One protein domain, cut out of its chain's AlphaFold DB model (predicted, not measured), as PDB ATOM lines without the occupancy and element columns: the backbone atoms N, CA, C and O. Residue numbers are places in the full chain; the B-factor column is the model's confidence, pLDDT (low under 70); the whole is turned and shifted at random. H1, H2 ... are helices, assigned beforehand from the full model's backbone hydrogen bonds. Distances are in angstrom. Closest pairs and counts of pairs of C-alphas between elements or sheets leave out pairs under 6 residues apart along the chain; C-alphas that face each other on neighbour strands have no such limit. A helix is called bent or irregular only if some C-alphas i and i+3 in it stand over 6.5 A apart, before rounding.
ATOM      1  N   VAL A   9      10.057  54.921  93.459       61.09
ATOM      2  CA  VAL A   9       9.284  53.685  93.706       61.09
ATOM      3  C   VAL A   9      10.140  52.405  93.666       61.09
ATOM      4  O   VAL A   9      10.029  51.616  94.604       61.09
ATOM      5  N   PRO A  10      11.029  52.183  92.673       63.62
ATOM      6  CA  PRO A  10      11.826  50.952  92.644       63.62
ATOM      7  C   PRO A  10      12.812  50.852  93.818       63.62
ATOM      8  O   PRO A  10      13.110  49.756  94.269       63.62
ATOM      9  N   GLN A  11      13.266  51.981  94.368       70.06
ATOM     10  CA  GLN A  11      14.222  52.013  95.480       70.06
ATOM     11  C   GLN A  11      13.592  51.573  96.804       70.06
ATOM     12  O   GLN A  11      14.186  50.780  97.525       70.06
ATOM     13  N   ALA A  12      12.380  52.043  97.114       73.81
ATOM     14  CA  ALA A  12      11.667  51.619  98.319       73.81
ATOM     15  C   ALA A  12      11.334  50.118  98.277       73.81
ATOM     16  O   ALA A  12      11.455  49.419  99.283       73.81
ATOM     17  N   TYR A  13      10.965  49.619  97.095       72.81
ATOM     18  CA  TYR A  13      10.698  48.202  96.871       72.81
ATOM     19  C   TYR A  13      11.964  47.344  97.005       72.81
ATOM     20  O   TYR A  13      11.955  46.335  97.708       72.81
ATOM     21  N   GLN A  14      13.066  47.771  96.385       77.88
ATOM     22  CA  GLN A  14      14.357  47.093  96.477       77.88
ATOM     23  C   GLN A  14      14.884  47.076  97.917       77.88
ATOM     24  O   GLN A  14      15.306  46.029  98.397       77.88
ATOM     25  N   ALA A  15      14.775  48.191  98.643       82.44
ATOM     26  CA  ALA A  15      15.160  48.264 100.050       82.44
ATOM     27  C   ALA A  15      14.345  47.290 100.916       82.44
ATOM     28  O   ALA A  15      14.905  46.600 101.763       82.44
ATOM     29  N   ALA A  16      13.034  47.174 100.679       82.44
ATOM     30  CA  ALA A  16      12.205  46.191 101.371       82.44
ATOM     31  C   ALA A  16      12.634  44.745 101.062       82.44
ATOM     32  O   ALA A  16      12.672  43.915 101.969       82.44
ATOM     33  N   ALA A  17      12.999  44.437  99.814       83.50
ATOM     34  CA  ALA A  17      13.508  43.117  99.441       83.50
ATOM     35  C   ALA A  17      14.867  42.809 100.099       83.50
ATOM     36  O   ALA A  17      15.070  41.712 100.622       83.50
ATOM     37  N   GLU A  18      15.773  43.786 100.132       85.88
ATOM     38  CA  GLU A  18      17.093  43.667 100.760       85.88
ATOM     39  C   GLU A  18      17.008  43.471 102.277       85.88
ATOM     40  O   GLU A  18      17.766  42.677 102.833       85.88
ATOM     41  N   LEU A  19      16.042  44.109 102.946       89.50
ATOM     42  CA  LEU A  19      15.810  43.924 104.384       89.50
ATOM     43  C   LEU A  19      15.456  42.474 104.749       89.50
ATOM     44  O   LEU A  19      15.820  42.004 105.826       89.50
ATOM     45  N   VAL A  20      14.760  41.755 103.863       88.25
ATOM     46  CA  VAL A  20      14.305  40.373 104.113       88.25
ATOM     47  C   VAL A  20      15.300  39.329 103.583       88.25
ATOM     48  O   VAL A  20      15.292  38.177 104.024       88.25
ATOM     49  N   ALA A  21      16.222  39.722 102.699       87.69
ATOM     50  CA  ALA A  21      17.239  38.848 102.114       87.69
ATOM     51  C   ALA A  21      18.072  38.025 103.130       87.69
ATOM     52  O   ALA A  21      18.207  36.815 102.921       87.69
ATOM     53  N   PRO A  22      18.608  38.588 104.238       89.00
ATOM     54  CA  PRO A  22      19.392  37.794 105.191       89.00
ATOM     55  C   PRO A  22      18.543  36.741 105.916       89.00
ATOM     56  O   PRO A  22      19.016  35.631 106.162       89.00
ATOM     57  N   LEU A  23      17.274  37.052 106.203       89.25
ATOM     58  CA  LEU A  23      16.345  36.112 106.832       89.25
ATOM     59  C   LEU A  23      16.057  34.917 105.912       89.25
ATOM     60  O   LEU A  23      16.096  33.773 106.358       89.25
ATOM     61  N   GLN A  24      15.831  35.167 104.621       89.25
ATOM     62  CA  GLN A  24      15.637  34.105 103.626       89.25
ATOM     63  C   GLN A  24      16.883  33.228 103.465       89.25
ATOM     64  O   GLN A  24      16.762  32.013 103.297       89.25
ATOM     65  N   ALA A  25      18.081  33.824 103.502       89.00
ATOM     66  CA  ALA A  25      19.338  33.086 103.415       89.00
ATOM     67  C   ALA A  25      19.521  32.152 104.623       89.00
ATOM     68  O   ALA A  25      19.829  30.973 104.446       89.00
ATOM     69  N   ALA A  26      19.243  32.648 105.833       89.94
ATOM     70  CA  ALA A  26      19.251  31.837 107.047       89.94
ATOM     71  C   ALA A  26      18.203  30.712 106.989       89.94
ATOM     72  O   ALA A  26      18.525  29.559 107.266       89.94
ATOM     73  N   ALA A  27      16.976  31.017 106.557       90.38
ATOM     74  CA  ALA A  27      15.920  30.021 106.388       90.38
ATOM     75  C   ALA A  27      16.318  28.930 105.378       90.38
ATOM     76  O   ALA A  27      16.171  27.748 105.667       90.38
ATOM     77  N   SER A  28      16.911  29.305 104.239       88.19
ATOM     78  CA  SER A  28      17.381  28.354 103.218       88.19
ATOM     79  C   SER A  28      18.454  27.401 103.759       88.19
ATOM     80  O   SER A  28      18.439  26.213 103.442       88.19
ATOM     81  N   ALA A  29      19.363  27.901 104.602       87.56
ATOM     82  CA  ALA A  29      20.370  27.068 105.260       87.56
ATOM     83  C   ALA A  29      19.743  26.092 106.272       87.56
ATOM     84  O   ALA A  29      20.165  24.941 106.368       87.56
ATOM     85  N   LEU A  30      18.703  26.522 106.993       86.38
ATOM     86  CA  LEU A  30      17.994  25.692 107.970       86.38
ATOM     87  C   LEU A  30      17.119  24.618 107.309       86.38
ATOM     88  O   LEU A  30      17.068  23.495 107.808       86.38
ATOM     89  N   VAL A  31      16.512  24.898 106.151       85.62
ATOM     90  CA  VAL A  31      15.759  23.896 105.370       85.62
ATOM     91  C   VAL A  31      16.631  22.687 105.016       85.62
ATOM     92  O   VAL A  31      16.167  21.552 105.099       85.62
ATOM     93  N   ALA A  32      17.917  22.888 104.708       79.94
ATOM     94  CA  ALA A  32      18.832  21.777 104.438       79.94
ATOM     95  C   ALA A  32      18.985  20.831 105.646       79.94
ATOM     96  O   ALA A  32      19.089  19.618 105.471       79.94
ATOM     97  N   SER A  33      18.940  21.367 106.871       78.31
ATOM     98  CA  SER A  33      18.984  20.564 108.101       78.31
ATOM     99  C   SER A  33      17.668  19.839 108.401       78.31
ATOM    100  O   SER A  33      17.685  18.757 108.982       78.31
ATOM    101  N   CYS A  34      16.536  20.381 107.942       77.00
ATOM    102  CA  CYS A  34      15.213  19.764 108.065       77.00
ATOM    103  C   CYS A  34      15.030  18.515 107.191       77.00
ATOM    104  O   CYS A  34      14.209  17.659 107.511       77.00
ATOM    105  N   MET A  35      15.798  18.400 106.105       72.94
ATOM    106  CA  MET A  35      15.756  17.259 105.183       72.94
ATOM    107  C   MET A  35      16.634  16.080 105.634       72.94
ATOM    108  O   MET A  35      16.623  15.025 104.997       72.94
ATOM    109  N   ALA A  36      17.407  16.233 106.716       76.19
ATOM    110  CA  ALA A  36      18.238  15.161 107.248       76.19
ATOM    111  C   ALA A  36      17.380  14.129 108.014       76.19
ATOM    112  O   ALA A  36      16.600  14.510 108.892       76.19
ATOM    113  N   PRO A  37      17.516  12.819 107.734       65.38
ATOM    114  CA  PRO A  37      16.792  11.790 108.472       65.38
ATOM    115  C   PRO A  37      17.285  11.713 109.929       65.38
ATOM    116  O   PRO A  37      18.484  11.592 110.180       65.38
ATOM    117  N   GLY A  38      16.363  11.781 110.897       68.88
ATOM    118  CA  GLY A  38      16.671  11.719 112.331       68.88
ATOM    119  C   GLY A  38      15.505  12.145 113.236       68.88
ATOM    120  O   GLY A  38      14.424  12.473 112.753       68.88
ATOM    121  N   VAL A  39      15.747  12.186 114.553       59.78
ATOM    122  CA  VAL A  39      14.753  12.448 115.628       59.78
ATOM    123  C   VAL A  39      13.941  13.739 115.412       59.78
ATOM    124  O   VAL A  39      12.781  13.834 115.798       59.78
ATOM    125  N   VAL A  40      14.525  14.730 114.734       62.03
ATOM    126  CA  VAL A  40      13.883  16.012 114.394       62.03
ATOM    127  C   VAL A  40      12.698  15.828 113.430       62.03
ATOM    128  O   VAL A  40      11.735  16.582 113.495       62.03
ATOM    129  N   SER A  41      12.709  14.794 112.583       63.81
ATOM    130  CA  SER A  41      11.601  14.474 111.671       63.81
ATOM    131  C   SER A  41      10.385  13.874 112.396       63.81
ATOM    132  O   SER A  41       9.248  14.019 111.946       63.81
ATOM    133  N   GLU A  42      10.600  13.235 113.548       70.62
ATOM    134  CA  GLU A  42       9.554  12.528 114.298       70.62
ATOM    135  C   GLU A  42       8.747  13.460 115.216       70.62
ATOM    136  O   GLU A  42       7.581  13.193 115.518       70.62
ATOM    137  N   LEU A  43       9.326  14.595 115.623       81.44
ATOM    138  CA  LEU A  43       8.622  15.592 116.426       81.44
ATOM    139  C   LEU A  43       7.726  16.473 115.546       81.44
ATOM    140  O   LEU A  43       8.188  17.216 114.681       81.44
ATOM    141  N   ARG A  44       6.421  16.482 115.846       82.31
ATOM    142  CA  ARG A  44       5.427  17.314 115.146       82.31
ATOM    143  C   ARG A  44       5.805  18.802 115.111       82.31
ATOM    144  O   ARG A  44       5.723  19.422 114.057       82.31
ATOM    145  N   LEU A  45       6.247  19.354 116.240       85.88
ATOM    146  CA  LEU A  45       6.646  20.761 116.346       85.88
ATOM    147  C   LEU A  45       7.869  21.082 115.474       85.88
ATOM    148  O   LEU A  45       7.928  22.141 114.858       85.88
ATOM    149  N   ALA A  46       8.817  20.153 115.364       83.94
ATOM    150  CA  ALA A  46       9.983  20.327 114.508       83.94
ATOM    151  C   ALA A  46       9.602  20.316 113.018       83.94
ATOM    152  O   ALA A  46      10.082  21.155 112.262       83.94
ATOM    153  N   ARG A  47       8.656  19.461 112.604       82.81
ATOM    154  CA  ARG A  47       8.089  19.490 111.243       82.81
ATOM    155  C   ARG A  47       7.377  20.806 110.922       82.81
ATOM    156  O   ARG A  47       7.540  21.327 109.824       82.81
ATOM    157  N   GLU A  48       6.602  21.342 111.865       88.44
ATOM    158  CA  GLU A  48       5.914  22.632 111.701       88.44
ATOM    159  C   GLU A  48       6.919  23.790 111.562       88.44
ATOM    160  O   GLU A  48       6.769  24.642 110.687       88.44
ATOM    161  N   ILE A  49       7.997  23.775 112.352       88.19
ATOM    162  CA  ILE A  49       9.103  24.736 112.239       88.19
ATOM    163  C   ILE A  49       9.827  24.601 110.889       88.19
ATOM    164  O   ILE A  49      10.144  25.606 110.256       88.19
ATOM    165  N   CYS A  50      10.051  23.379 110.407       88.19
ATOM    166  CA  CYS A  50      10.655  23.146 109.097       88.19
ATOM    167  C   CYS A  50       9.790  23.677 107.949       88.19
ATOM    168  O   CYS A  50      10.302  24.375 107.077       88.19
ATOM    169  N   ALA A  51       8.475  23.445 107.993       88.62
ATOM    170  CA  ALA A  51       7.540  24.007 107.019       88.62
ATOM    171  C   ALA A  51       7.544  25.547 107.036       88.62
ATOM    172  O   ALA A  51       7.477  26.189 105.986       88.62
ATOM    173  N   LEU A  52       7.676  26.157 108.219       90.19
ATOM    174  CA  LEU A  52       7.838  27.606 108.341       90.19
ATOM    175  C   LEU A  52       9.135  28.089 107.674       90.19
ATOM    176  O   LEU A  52       9.108  29.086 106.954       90.19
ATOM    177  N   TYR A  53      10.259  27.397 107.878       89.00
ATOM    178  CA  TYR A  53      11.523  27.756 107.230       89.00
ATOM    179  C   TYR A  53      11.483  27.579 105.712       89.00
ATOM    180  O   TYR A  53      12.019  28.425 105.000       89.00
ATOM    181  N   GLU A  54      10.807  26.550 105.200       89.12
ATOM    182  CA  GLU A  54      10.566  26.399 103.759       89.12
ATOM    183  C   GLU A  54       9.781  27.586 103.205       89.12
ATOM    184  O   GLU A  54      10.176  28.196 102.209       89.12
ATOM    185  N   TRP A  55       8.708  27.980 103.890       91.69
ATOM    186  CA  TRP A  55       7.915  29.137 103.493       91.69
ATOM    187  C   TRP A  55       8.730  30.438 103.521       91.69
ATOM    188  O   TRP A  55       8.704  31.210 102.561       91.69
ATOM    189  N   LEU A  56       9.520  30.654 104.577       89.38
ATOM    190  CA  LEU A  56      10.418  31.806 104.703       89.38
ATOM    191  C   LEU A  56      11.514  31.822 103.632       89.38
ATOM    192  O   LEU A  56      11.869  32.892 103.141       89.38
ATOM    193  N   ALA A  57      12.035  30.662 103.234       87.31
ATOM    194  CA  ALA A  57      13.013  30.558 102.154       87.31
ATOM    195  C   ALA A  57      12.400  30.901 100.780       87.31
ATOM    196  O   ALA A  57      13.074  31.484  99.925       87.31
ATOM    197  N   LEU A  58      11.116  30.581 100.578       85.25
ATOM    198  CA  LEU A  58      10.368  30.843  99.340       85.25
ATOM    199  C   LEU A  58       9.814  32.267  99.228       85.25
ATOM    200  O   LEU A  58       9.458  32.693  98.128       85.25
ATOM    201  N   LEU A  59       9.750  33.001 100.338       83.56
ATOM    202  CA  LEU A  59       9.224  34.363 100.455       83.56
ATOM    203  C   LEU A  59      10.106  35.408  99.750       83.56
ATOM    204  O   LEU A  59      10.603  36.341 100.368       83.56
TER     205      LEU A  59
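This is residues 9 to 59 of the 111 residues of an uncharacterized protein of Cupriavidus necator (UniProt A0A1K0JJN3). A long bent helix, H1, makes the length of the model, and a shorter helix, H3, folds back to pack slantwise on its second arm, H1b, with the small turn H2 at the end where the chain reverses. The first residues of the other arm, 9 to 16, stick out beyond this two-helix body. The printed part has 51 residues with three named helices, in the order H1, H2, H3, and no named strand; the class is all helix. The whole is loose, with a radius of gyration of the C-alphas of 13.9 A, and spans 46 by 15 by 11 A.

H1, residues 9 to 34, was assigned as one helix by its hydrogen bonds but is bent: C-alphas 19 and 22 are 7.1 A apart. Its arm H1a, residues 9 to 19, starts at C-alpha 9 (9.284, 53.685, 93.706) and is 15.9 A long; H1b, residues 22 to 34, is 18.7 A long. H2 is residues 39 to 42. H3, residues 44 to 58, is 21.4 A long and ends at C-alpha 58 (10.368, 30.843, 99.340).

The arms H1a and H1b stand at a steep tilt of 42 degrees. H1b and H3 touch and run opposite ways at a steep tilt of 43 degrees; their closest C-alphas, those of Gln 24 and Ala 57, are 4.7 A apart. H2 and H3 only just touch, with 3 pairs of C-alphas within 8 A, and only at the corner by their link; the closest C-alphas are those of Val 40 and Ala 46, at 5.8 A, and H3 takes part with residues 46 to 47 alone. H1b and H2 are close but not clearly touching, with the C-alphas of Cys 34 and Ser 41 at 7.4 A. H1a is apart from H2 and H3. Every O i to N i+4 pair is within hydrogen-bond range in H1a and H3, and 7 of 9 are in H1b; H2 is too short for such a pair.

The outline is a rod, and its two farthest C-alphas, those of Val 9 and Val 39, are 47.0 A apart. Without residues 9 to 16, which stand free, the body spans 35 by 15 by 11 A. The printed part has no cut, and both links are tight. Mean pLDDT of the printed part is 81.4; residues 9 to 10 and 37 to 41 are under 70.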